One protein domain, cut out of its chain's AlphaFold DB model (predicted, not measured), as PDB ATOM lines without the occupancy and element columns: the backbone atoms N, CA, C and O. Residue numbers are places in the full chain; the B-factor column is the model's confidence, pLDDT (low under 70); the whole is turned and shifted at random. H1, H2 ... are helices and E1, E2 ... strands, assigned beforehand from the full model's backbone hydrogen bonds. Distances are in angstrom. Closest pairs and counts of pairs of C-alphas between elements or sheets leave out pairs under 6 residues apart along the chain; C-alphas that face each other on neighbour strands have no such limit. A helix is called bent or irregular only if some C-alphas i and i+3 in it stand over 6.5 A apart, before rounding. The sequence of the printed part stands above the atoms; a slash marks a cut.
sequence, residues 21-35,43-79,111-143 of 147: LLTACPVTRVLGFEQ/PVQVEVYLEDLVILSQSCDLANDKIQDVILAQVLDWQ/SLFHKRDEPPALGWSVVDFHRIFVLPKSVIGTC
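This is residues 21 to 35, 43 to 79 and 111 to 143 of the 147 residues of an uncharacterized protein of Blastocatellia bacterium (UniProt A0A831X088). One strongly twisted sheet of five strands, sharply bent, folds back on itself as a folded sheet: two leaves, E1 with E2 and E5 with E4, partly face each other, with E3 as the hinge between them. The short helix H2 packs on the sheet, while the small H1 lies away from it on the link between E2 and E3. The 85 printed residues hold five named strands and two named helices, in the order E1 E2 H1 E3 E4 E5 H2; the sheet runs E1 E2 E3 E5 E4, all antiparallel, and the class is mostly strand. The whole is only just loose, close to compact, with a radius of gyration of the C-alphas of 14.4 A and spans of 46 by 36 by 22 A.

The edge strand E1, residues 21 to 31, is antiparallel to E2, residues 45 to 55, at 152 degrees, with N 27 and O 49 2.8 A apart, within hydrogen-bond range. E1 bends by 67 degrees at residue 24 and E2 by 80 degrees at residue 52. E2 is also antiparallel to E3, residues 69 to 77; N 75 and O 52 are 2.8 A apart. E3 is antiparallel to E5, residues 125 to 136, at 152 degrees, with N 72 and O 133 2.9 A apart. E5 bends by 87 degrees at residue 130. E5 forms a hairpin with the other edge strand, E4, residues 111 to 113; N 113 and O 125 are 2.8 A apart. Between the leaves, the closest C-alphas of E2 and E5, those of Val 54 and Val 127, are 7.5 A apart. H2, residues 137 to 140, is on the sheet at a height of 7.0 A, over none of its strands; its closest C-alpha pair with E3 is Lys 137 and Asp 69, 5.5 A. H1, residues 59 to 63, is not on the sheet, and is only just apart from H2, at 8.3 A. In H1 every O i to N i+4 pair is within hydrogen-bond range; H2 is too short for one.

E1 begins at C-alpha 21, (105.855, 102.453, 146.698), and measures 26.4 A, as does E2. E3 measures 25.5 A, and E5, the longest strand by residues, 24.7 A. H2 ends at C-alpha 140, (104.063, 92.574, 151.377).

The two C-alphas farthest apart, those of Pro 43 and Glu 118, are 46.3 A apart. Residues 36 to 42 and 80 to 110 are not printed; the C-alpha gaps are 15.0 A from 35 to 43 and 14.4 A from 79 to 111. The link from E4 to E5 is long, with 11 residues. The mean pLDDT of the printed part is 89.2, and residues 141 to 143 are under 70.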
ATOM      1  N   LEU A  21     106.815 102.744 147.755       91.00
ATOM      2  CA  LEU A  21     105.855 102.453 146.698       91.00
ATOM      3  C   LEU A  21     105.891 100.961 146.352       91.00
ATOM      4  O   LEU A  21     106.908 100.416 145.929       91.00
ATOM      5  N   LEU A  22     104.743 100.307 146.485       90.50
ATOM      6  CA  LEU A  22     104.513  98.933 146.070       90.50
ATOM      7  C   LEU A  22     103.729  98.946 144.761       90.50
ATOM      8  O   LEU A  22     102.552  99.300 144.752       90.50
ATOM      9  N   THR A  23     104.361  98.550 143.661       89.25
ATOM     10  CA  THR A  23     103.672  98.451 142.369       89.25
ATOM     11  C   THR A  23     102.994  97.102 142.197       89.25
ATOM     12  O   THR A  23     103.559  96.079 142.587       89.25
ATOM     13  N   ALA A  24     101.827  97.089 141.551       89.75
ATOM     14  CA  ALA A  24     101.073  95.875 141.239       89.75
ATOM     15  C   ALA A  24     100.868  94.955 142.462       89.75
ATOM     16  O   ALA A  24     100.990  93.730 142.375       89.75
ATOM     17  N   CYS A  25     100.564  95.549 143.616       91.50
ATOM     18  CA  CYS A  25     100.354  94.842 144.867       91.50
ATOM     19  C   CYS A  25      98.987  94.134 144.865       91.50
ATOM     20  O   CYS A  25      97.973  94.779 144.578       91.50
ATOM     21  N   PRO A  26      98.912  92.824 145.176       91.81
ATOM     22  CA  PRO A  26      97.646  92.110 145.218       91.81
ATOM     23  C   PRO A  26      96.827  92.534 146.437       91.81
ATOM     24  O   PRO A  26      97.235  92.360 147.586       91.81
ATOM     25  N   VAL A  27      95.625  93.032 146.177       92.56
ATOM     26  CA  VAL A  27      94.641  93.429 147.183       92.56
ATOM     27  C   VAL A  27      93.342  92.661 146.992       92.56
ATOM     28  O   VAL A  27      93.005  92.215 145.895       92.56
ATOM     29  N   THR A  28      92.592  92.508 148.079       90.38
ATOM     30  CA  THR A  28      91.299  91.819 148.081       90.38
ATOM     31  C   THR A  28      90.146  92.800 148.230       90.38
ATOM     32  O   THR A  28      90.208  93.715 149.051       90.38
ATOM     33  N   ARG A  29      89.047  92.569 147.511       88.62
ATOM     34  CA  ARG A  29      87.752  93.219 147.751       88.62
ATOM     35  C   ARG A  29      86.721  92.159 148.080       88.62
ATOM     36  O   ARG A  29      86.549  91.200 147.333       88.62
ATOM     37  N   VAL A  30      86.027  92.352 149.194       88.19
ATOM     38  CA  VAL A  30      84.868  91.533 149.538       88.19
ATOM     39  C   VAL A  30      83.678  92.014 148.712       88.19
ATOM     40  O   VAL A  30      83.346  93.198 148.737       88.19
ATOM     41  N   LEU A  31      83.063  91.107 147.961       85.19
ATOM     42  CA  LEU A  31      81.897  91.378 147.123       85.19
ATOM     43  C   LEU A  31      80.606  91.132 147.912       85.19
ATOM     44  O   LEU A  31      80.554  90.238 148.759       85.19
ATOM     45  N   GLY A  32      79.555  91.909 147.628       78.81
ATOM     46  CA  GLY A  32      78.256  91.756 148.293       78.81
ATOM     47  C   GLY A  32      78.239  92.243 149.745       78.81
ATOM     48  O   GLY A  32      77.332  91.903 150.503       78.81
ATOM     49  N   PHE A  33      79.256  93.009 150.152       77.31
ATOM     50  CA  PHE A  33      79.388  93.579 151.496       77.31
ATOM     51  C   PHE A  33      78.888  95.031 151.565       77.31
ATOM     52  O   PHE A  33      79.301  95.794 152.435       77.31
ATOM     53  N   GLU A  34      78.013  95.453 150.645       78.88
ATOM     54  CA  GLU A  34      77.487  96.824 150.625       78.88
ATOM     55  C   GLU A  34      76.381  97.061 151.670       78.88
ATOM     56  O   GLU A  34      75.957  98.198 151.876       78.88
ATOM     57  N   GLN A  35      75.884  96.000 152.318       76.38
ATOM     58  CA  GLN A  35      74.758  96.057 153.251       76.38
ATOM     59  C   GLN A  35      75.059  95.301 154.550       76.38
ATOM     60  O   GLN A  35      75.633  94.215 154.546       76.38
ATOM     61  N   PRO A  43      78.436  82.011 151.202       81.31
ATOM     62  CA  PRO A  43      79.885  82.124 151.146       81.31
ATOM     63  C   PRO A  43      80.273  83.558 150.780       81.31
ATOM     64  O   PRO A  43      79.727  84.139 149.842       81.31
ATOM     65  N   VAL A  44      81.240  84.107 151.510       83.25
ATOM     66  CA  VAL A  44      81.818  85.414 151.200       83.25
ATOM     67  C   VAL A  44      82.572  85.308 149.877       83.25
ATOM     68  O   VAL A  44      83.474  84.482 149.734       83.25
ATOM     69  N   GLN A  45      82.197  86.139 148.909       87.12
ATOM     70  CA  GLN A  45      82.914  86.249 147.647       87.12
ATOM     71  C   GLN A  45      84.029  87.283 147.785       87.12
ATOM     72  O   GLN A  45      83.813  88.378 148.303       87.12
ATOM     73  N   VAL A  46      85.229  86.929 147.328       91.00
ATOM     74  CA  VAL A  46      86.403  87.803 147.360       91.00
ATOM     75  C   VAL A  46      86.997  87.867 145.963       91.00
ATOM     76  O   VAL A  46      87.197  86.838 145.323       91.00
ATOM     77  N   GLU A  47      87.290  89.079 145.508       92.88
ATOM     78  CA  GLU A  47      88.033  89.340 144.281       92.88
ATOM     79  C   GLU A  47      89.454  89.793 144.627       92.88
ATOM     80  O   GLU A  47      89.636  90.602 145.538       92.88
ATOM     81  N   VAL A  48      90.448  89.276 143.900       91.50
ATOM     82  CA  VAL A  48      91.845  89.724 143.977       91.50
ATOM     83  C   VAL A  48      92.151  90.574 142.751       91.50
ATOM     84  O   VAL A  48      91.889  90.153 141.627       91.50
ATOM     85  N   TYR A  49      92.732  91.747 142.967       91.81
ATOM     86  CA  TYR A  49      93.150  92.672 141.916       91.81
ATOM     87  C   TYR A  49      94.470  93.335 142.306       91.81
ATOM     88  O   TYR A  49      94.912  93.216 143.446       91.81
ATOM     89  N   LEU A  50      95.133  93.967 141.340       93.19
ATOM     90  CA  LEU A  50      96.435  94.598 141.535       93.19
ATOM     91  C   LEU A  50      96.258  96.111 141.651       93.19
ATOM     92  O   LEU A  50      95.521  96.698 140.862       93.19
ATOM     93  N   GLU A  51      96.945  96.719 142.611       93.81
ATOM     94  CA  GLU A  51      96.944  98.164 142.847       93.81
ATOM     95  C   GLU A  51      98.363  98.655 143.129       93.81
ATOM     96  O   GLU A  51      99.160  97.948 143.749       93.81
ATOM     97  N   ASP A  52      98.663  99.883 142.716       94.19
ATOM     98  CA  ASP A  52      99.864 100.574 143.176       94.19
ATOM     99  C   ASP A  52      99.550 101.232 144.525       94.19
ATOM    100  O   ASP A  52      98.512 101.879 144.685       94.19
ATOM    101  N   LEU A  53     100.419 101.040 145.517       95.00
ATOM    102  CA  LEU A  53     100.153 101.404 146.908       95.00
ATOM    103  C   LEU A  53     101.359 102.078 147.556       95.00
ATOM    104  O   LEU A  53     102.489 101.661 147.336       95.00
ATOM    105  N   VAL A  54     101.123 103.055 148.428       94.69
ATOM    106  CA  VAL A  54     102.165 103.649 149.280       94.69
ATOM    107  C   VAL A  54     101.981 103.226 150.734       94.69
ATOM    108  O   VAL A  54     100.857 103.212 151.243       94.69
ATOM    109  N   ILE A  55     103.075 102.891 151.420       95.06
ATOM    110  CA  ILE A  55     103.053 102.501 152.836       95.06
ATOM    111  C   ILE A  55     102.813 103.719 153.736       95.06
ATOM    112  O   ILE A  55     103.569 104.689 153.715       95.06
ATOM    113  N   LEU A  56     101.782 103.642 154.584       96.06
ATOM    114  CA  LEU A  56     101.440 104.671 155.573       96.06
ATOM    115  C   LEU A  56     101.881 104.310 156.995       96.06
ATOM    116  O   LEU A  56     102.084 105.207 157.812       96.06
ATOM    117  N   SER A  57     101.997 103.015 157.309       95.94
ATOM    118  CA  SER A  57     102.486 102.562 158.616       95.94
ATOM    119  C   SER A  57     103.884 103.110 158.905       95.94
ATOM    120  O   SER A  57     104.735 103.133 158.021       95.94
ATOM    121  N   GLN A  58     104.134 103.507 160.155       94.00
ATOM    122  CA  GLN A  58     105.416 104.093 160.545       94.00
ATOM    123  C   GLN A  58     106.567 103.091 160.428       94.00
ATOM    124  O   GLN A  58     106.466 101.955 160.897       94.00
ATOM    125  N   SER A  59     107.709 103.539 159.898       92.25
ATOM    126  CA  SER A  59     108.911 102.706 159.736       92.25
ATOM    127  C   SER A  59     109.394 102.088 161.048       92.25
ATOM    128  O   SER A  59     109.863 100.955 161.070       92.25
ATOM    129  N   CYS A  60     109.250 102.800 162.172       90.94
ATOM    130  CA  CYS A  60     109.640 102.281 163.482       90.94
ATOM    131  C   CYS A  60     108.760 101.105 163.941       90.94
ATOM    132  O   CYS A  60     109.237 100.243 164.678       90.94
ATOM    133  N   ASP A  61     107.502 101.043 163.506       91.88
ATOM    134  CA  ASP A  61     106.606  99.928 163.800       91.88
ATOM    135  C   ASP A  61     106.848  98.757 162.843       91.88
ATOM    136  O   ASP A  61     106.817  97.601 163.273       91.88
ATOM    137  N   LEU A  62     107.179  99.058 161.582       89.62
ATOM    138  CA  LEU A  62     107.578  98.072 160.579       89.62
ATOM    139  C   LEU A  62     108.877  97.360 160.974       89.62
ATOM    140  O   LEU A  62     108.894  96.133 161.015       89.62
ATOM    141  N   ALA A  63     109.937  98.092 161.320       87.38
ATOM    142  CA  ALA A  63     111.252  97.516 161.616       87.38
ATOM    143  C   ALA A  63     111.287  96.679 162.909       87.38
ATOM    144  O   ALA A  63     112.057  95.732 163.014       87.38
ATOM    145  N   ASN A  64     110.443  97.005 163.895       86.94
ATOM    146  CA  ASN A  64     110.430  96.333 165.202       86.94
ATOM    147  C   ASN A  64     109.385  95.206 165.310       86.94
ATOM    148  O   ASN A  64     109.075  94.787 166.425       86.94
ATOM    149  N   ASP A  65     108.793  94.773 164.190       81.06
ATOM    150  CA  ASP A  65     107.736  93.745 164.142       81.06
ATOM    151  C   ASP A  65     106.567  94.011 165.114       81.06
ATOM    152  O   ASP A  65     105.923  93.095 165.627       81.06
ATOM    153  N   LYS A  66     106.270  95.292 165.378       89.25
ATOM    154  CA  LYS A  66     105.213  95.698 166.320       89.25
ATOM    155  C   LYS A  66     103.814  95.548 165.738       89.25
ATOM    156  O   LYS A  66     102.839  95.521 166.488       89.25
ATOM    157  N   ILE A  67     103.721  95.485 164.413       90.62
ATOM    158  CA  ILE A  67     102.468  95.392 163.671       90.62
ATOM    159  C   ILE A  67     102.483  94.162 162.769       90.62
ATOM    160  O   ILE A  67     103.489  93.841 162.139       90.62
ATOM    161  N   GLN A  68     101.344  93.478 162.719       92.31
ATOM    162  CA  GLN A  68     101.116  92.356 161.804       92.31
ATOM    163  C   GLN A  68     100.521  92.828 160.479       92.31
ATOM    164  O   GLN A  68     100.775  92.220 159.442       92.31
ATOM    165  N   ASP A  69      99.794  93.940 160.524       94.31
ATOM    166  CA  ASP A  69      99.083  94.523 159.402       94.31
ATOM    167  C   ASP A  69      99.678  95.885 159.048       94.31
ATOM    168  O   ASP A  69      99.984  96.702 159.921       94.31
ATOM    169  N   VAL A  70      99.839  96.131 157.753       94.94
ATOM    170  CA  VAL A  70     100.411  97.357 157.203       94.94
ATOM    171  C   VAL A  70      99.308  98.165 156.540       94.94
ATOM    172  O   VAL A  70      98.542  97.641 155.732       94.94
ATOM    173  N   ILE A  71      99.242  99.447 156.888       96.56
ATOM    174  CA  ILE A  71      98.293 100.408 156.334       96.56
ATOM    175  C   ILE A  71      98.913 101.026 155.086       96.56
ATOM    176  O   ILE A  71     100.064 101.468 155.107       96.56
ATOM    177  N   LEU A  72      98.133 101.062 154.014       96.69
ATOM    178  CA  LEU A  72      98.544 101.487 152.682       96.69
ATOM    179  C   LEU A  72      97.503 102.448 152.094       96.69
ATOM    180  O   LEU A  72      96.316 102.328 152.402       96.69
ATOM    181  N   ALA A  73      97.920 103.362 151.221       97.19
ATOM    182  CA  ALA A  73      97.017 104.200 150.426       97.19
ATOM    183  C   ALA A  73      97.180 103.919 148.932       97.19
ATOM    184  O   ALA A  73      98.265 103.541 148.491       97.19
ATOM    185  N   GLN A  74      96.111 104.126 148.162       96.50
ATOM    186  CA  GLN A  74      96.142 103.952 146.712       96.50
ATOM    187  C   GLN A  74      97.053 104.984 146.045       96.50
ATOM    188  O   GLN A  74      97.028 106.161 146.402       96.50
ATOM    189  N   VAL A  75      97.787 104.554 145.026       96.00
ATOM    190  CA  VAL A  75      98.516 105.417 144.102       96.00
ATOM    191  C   VAL A  75      97.921 105.236 142.713       96.00
ATOM    192  O   VAL A  75      97.779 104.126 142.216       96.00
ATOM    193  N   LEU A  76      97.531 106.341 142.089       95.81
ATOM    194  CA  LEU A  76      96.915 106.352 140.768       95.81
ATOM    195  C   LEU A  76      97.777 107.155 139.803       95.81
ATOM    196  O   LEU A  76      98.196 108.264 140.136       95.81
ATOM    197  N   ASP A  77      97.963 106.654 138.582       95.06
ATOM    198  CA  ASP A  77      98.457 107.485 137.481       95.06
ATOM    199  C   ASP A  77      97.599 108.753 137.355       95.06
ATOM    200  O   ASP A  77      96.376 108.720 137.517       95.06
ATOM    201  N   TRP A  78      98.236 109.879 137.037       94.31
ATOM    202  CA  TRP A  78      97.591 111.185 136.937       94.31
ATOM    203  C   TRP A  78      96.311 111.174 136.090       94.31
ATOM    204  O   TRP A  78      95.309 111.772 136.486       94.31
ATOM    205  N   GLN A  79      96.310 110.506 134.933       93.56
ATOM    206  CA  GLN A  79      95.132 110.474 134.062       93.56
ATOM    207  C   GLN A  79      93.994 109.673 134.692       93.56
ATOM    208  O   GLN A  79      92.838 110.094 134.619       93.56
ATOM    209  N   SER A 111      97.703 113.674 147.460       92.94
ATOM    210  CA  SER A 111      99.092 114.148 147.366       92.94
ATOM    211  C   SER A 111      99.710 113.774 146.029       92.94
ATOM    212  O   SER A 111      99.400 112.727 145.476       92.94
ATOM    213  N   LEU A 112     100.557 114.644 145.479       92.00
ATOM    214  CA  LEU A 112     101.130 114.466 144.146       92.00
ATOM    215  C   LEU A 112     102.522 113.841 144.228       92.00
ATOM    216  O   LEU A 112     103.461 114.502 144.664       92.00
ATOM    217  N   PHE A 113     102.664 112.613 143.743       90.06
ATOM    218  CA  PHE A 113     103.962 112.032 143.414       90.06
ATOM    219  C   PHE A 113     104.475 112.721 142.142       90.06
ATOM    220  O   PHE A 113     103.771 112.782 141.122       90.06
ATOM    221  N   HIS A 114     105.677 113.294 142.208       87.31
ATOM    222  CA  HIS A 114     106.275 113.896 141.022       87.31
ATOM    223  C   HIS A 114     106.643 112.821 140.000       87.31
ATOM    224  O   HIS A 114     106.727 111.637 140.308       87.31
ATOM    225  N   LYS A 115     106.823 113.245 138.750       88.62
ATOM    226  CA  LYS A 115     107.344 112.356 137.719       88.62
ATOM    227  C   LYS A 115     108.845 112.200 137.910       88.62
ATOM    228  O   LYS A 115     109.544 113.203 138.027       88.62
ATOM    229  N   ARG A 116     109.325 110.970 137.785       85.50
ATOM    230  CA  ARG A 116     110.740 110.628 137.729       85.50
ATOM    231  C   ARG A 116     111.044 109.898 136.429       85.50
ATOM    232  O   ARG A 116     110.447 108.868 136.129       85.50
ATOM    233  N   ASP A 117     111.984 110.426 135.656       86.56
ATOM    234  CA  ASP A 117     112.414 109.810 134.393       86.56
ATOM    235  C   ASP A 117     113.556 108.790 134.576       86.56
ATOM    236  O   ASP A 117     113.802 107.967 133.695       86.56
ATOM    237  N   GLU A 118     114.239 108.815 135.721       84.00
ATOM    238  CA  GLU A 118     115.325 107.887 136.049       84.00
ATOM    239  C   GLU A 118     114.803 106.609 136.714       84.00
ATOM    240  O   GLU A 118     113.941 106.715 137.582       84.00
ATOM    241  N   PRO A 119     115.361 105.421 136.411       78.00
ATOM    242  CA  PRO A 119     115.011 104.181 137.093       78.00
ATOM    243  C   PRO A 119     115.129 104.292 138.624       78.00
ATOM    244  O   PRO A 119     116.141 104.814 139.107       78.00
ATOM    245  N   PRO A 120     114.149 103.779 139.383       77.62
ATOM    246  CA  PRO A 120     112.802 103.394 138.954       77.62
ATOM    247  C   PRO A 120     111.994 104.547 138.329       77.62
ATOM    248  O   PRO A 120     111.716 105.557 138.974       77.62
ATOM    249  N   ALA A 121     111.581 104.393 137.068       84.25
ATOM    250  CA  ALA A 121     110.821 105.436 136.390       84.25
ATOM    251  C   ALA A 121     109.389 105.478 136.929       84.25
ATOM    252  O   ALA A 121     108.743 104.440 137.078       84.25
ATOM    253  N   LEU A 122     108.882 106.684 137.162       87.44
ATOM    254  CA  LEU A 122     107.558 106.922 137.715       87.44
ATOM    255  C   LEU A 122     106.869 108.060 136.954       87.44
ATOM    256  O   LEU A 122     107.436 109.134 136.747       87.44
ATOM    257  N   GLY A 123     105.630 107.823 136.523       91.00
ATOM    258  CA  GLY A 123     104.778 108.860 135.941       91.00
ATOM    259  C   GLY A 123     104.364 109.919 136.967       91.00
ATOM    260  O   GLY A 123     104.626 109.803 138.155       91.00
ATOM    261  N   TRP A 124     103.673 110.969 136.520       92.12
ATOM    262  CA  TRP A 124     102.940 111.795 137.486       92.12
ATOM    263  C   TRP A 124     101.841 110.936 138.103       92.12
ATOM    264  O   TRP A 124     101.017 110.405 137.359       92.12
ATOM    265  N   SER A 125     101.802 110.856 139.428       94.56
ATOM    266  CA  SER A 125     100.839 110.018 140.142       94.56
ATOM    267  C   SER A 125     100.246 110.752 141.337       94.56
ATOM    268  O   SER A 125     100.798 111.734 141.827       94.56
ATOM    269  N   VAL A 126      99.089 110.300 141.804       95.31
ATOM    270  CA  VAL A 126      98.380 110.869 142.947       95.31
ATOM    271  C   VAL A 126      98.183 109.783 143.991       95.31
ATOM    272  O   VAL A 126      97.635 108.730 143.684       95.31
ATOM    273  N   VAL A 127      98.601 110.059 145.224       95.38
ATOM    274  CA  VAL A 127      98.187 109.280 146.391       95.38
ATOM    275  C   VAL A 127      96.780 109.701 146.763       95.38
ATOM    276  O   VAL A 127      96.539 110.887 147.007       95.38
ATOM    277  N   ASP A 128      95.872 108.736 146.824       95.06
ATOM    278  CA  ASP A 128      94.496 108.934 147.252       95.06
ATOM    279  C   ASP A 128      94.274 108.335 148.648       95.06
ATOM    280  O   ASP A 128      94.163 107.120 148.827       95.06
ATOM    281  N   PHE A 129      94.179 109.205 149.656       95.12
ATOM    282  CA  PHE A 129      93.960 108.804 151.046       95.12
ATOM    283  C   PHE A 129      92.493 108.455 151.356       95.12
ATOM    284  O   PHE A 129      92.195 108.051 152.480       95.12
ATOM    285  N   HIS A 130      91.563 108.577 150.399       91.81
ATOM    286  CA  HIS A 130      90.189 108.083 150.574       91.81
ATOM    287  C   HIS A 130      90.110 106.555 150.486       91.81
ATOM    288  O   HIS A 130      89.169 105.953 151.008       91.81
ATOM    289  N   ARG A 131      91.083 105.920 149.819       90.94
ATOM    290  CA  ARG A 131      91.163 104.467 149.653       90.94
ATOM    291  C   ARG A 131      92.348 103.905 150.417       90.94
ATOM    292  O   ARG A 131      93.488 103.957 149.966       90.94
ATOM    293  N   ILE A 132      92.028 103.341 151.577       95.19
ATOM    294  CA  ILE A 132      92.983 102.679 152.456       95.19
ATOM    295  C   ILE A 132      92.898 101.171 152.267       95.19
ATOM    296  O   ILE A 132      91.812 100.591 152.225       95.19
ATOM    297  N   PHE A 133      94.065 100.549 152.211       95.56
ATOM    298  CA  PHE A 133      94.224  99.108 152.218       95.56
ATOM    299  C   PHE A 133      94.959  98.691 153.482       95.56
ATOM    300  O   PHE A 133      95.775  99.434 154.031       95.56
ATOM    301  N   VAL A 134      94.653  97.485 153.939       94.94
ATOM    302  CA  VAL A 134      95.353  96.841 155.041       94.94
ATOM    303  C   VAL A 134      95.749  95.463 154.552       94.94
ATOM    304  O   VAL A 134      94.887  94.684 154.147       94.94
ATOM    305  N   LEU A 135      97.048  95.187 154.550       93.81
ATOM    306  CA  LEU A 135      97.587  93.895 154.142       93.81
ATOM    307  C   LEU A 135      98.483  93.329 155.244       93.81
ATOM    308  O   LEU A 135      99.215  94.094 155.880       93.81
ATOM    309  N   PRO A 136      98.498  92.000 155.439       92.31
ATOM    310  CA  PRO A 136      99.451  91.384 156.344       92.31
ATOM    311  C   PRO A 136     100.882  91.669 155.888       92.31
ATOM    312  O   PRO A 136     101.215  91.498 154.709       92.31
ATOM    313  N   LYS A 137     101.765  92.019 156.825       89.25
ATOM    314  CA  LYS A 137     103.189  92.278 156.559       89.25
ATOM    315  C   LYS A 137     103.857  91.112 155.815       89.25
ATOM    316  O   LYS A 137     104.696  91.327 154.943       89.25
ATOM    317  N   SER A 138     103.436  89.878 156.104       86.56
ATOM    318  CA  SER A 138     103.927  88.662 155.445       86.56
ATOM    319  C   SER A 138     103.631  88.600 153.942       86.56
ATOM    320  O   SER A 138     104.385  87.966 153.214       86.56
ATOM    321  N   VAL A 139     102.554  89.239 153.472       83.81
ATOM    322  CA  VAL A 139     102.184  89.290 152.045       83.81
ATOM    323  C   VAL A 139     103.012  90.345 151.310       83.81
ATOM    324  O   VAL A 139     103.431  90.134 150.171       83.81
ATOM    325  N   ILE A 140     103.309  91.465 151.975       82.19
ATOM    326  CA  ILE A 140     104.063  92.574 151.377       82.19
ATOM    327  C   ILE A 140     105.530  92.197 151.163       82.19
ATOM    328  O   ILE A 140     106.078  92.480 150.101       82.19
ATOM    329  N   GLY A 141     106.152  91.488 152.112       67.19
ATOM    330  CA  GLY A 141     107.544  91.036 151.974       67.19
ATOM    331  C   GLY A 141     107.787  90.130 150.757       67.19
ATOM    332  O   GLY A 141     108.889  90.099 150.220       67.19
ATOM    333  N   THR A 142     106.758  89.428 150.273       59.09
ATOM    334  CA  THR A 142     106.821  88.630 149.032       59.09
ATOM    335  C   THR A 142     106.518  89.425 147.761       59.09
ATOM    336  O   THR A 142     106.757  88.929 146.664       59.09
ATOM    337  N   CYS A 143     105.999  90.645 147.896       54.59
ATOM    338  CA  CYS A 143     105.579  91.508 146.795       54.59
ATOM    339  C   CYS A 143     106.722  92.384 146.245       54.59
ATOM    340  O   CYS A 143     106.491  93.172 145.331       54.59
TER     341      CYS A 143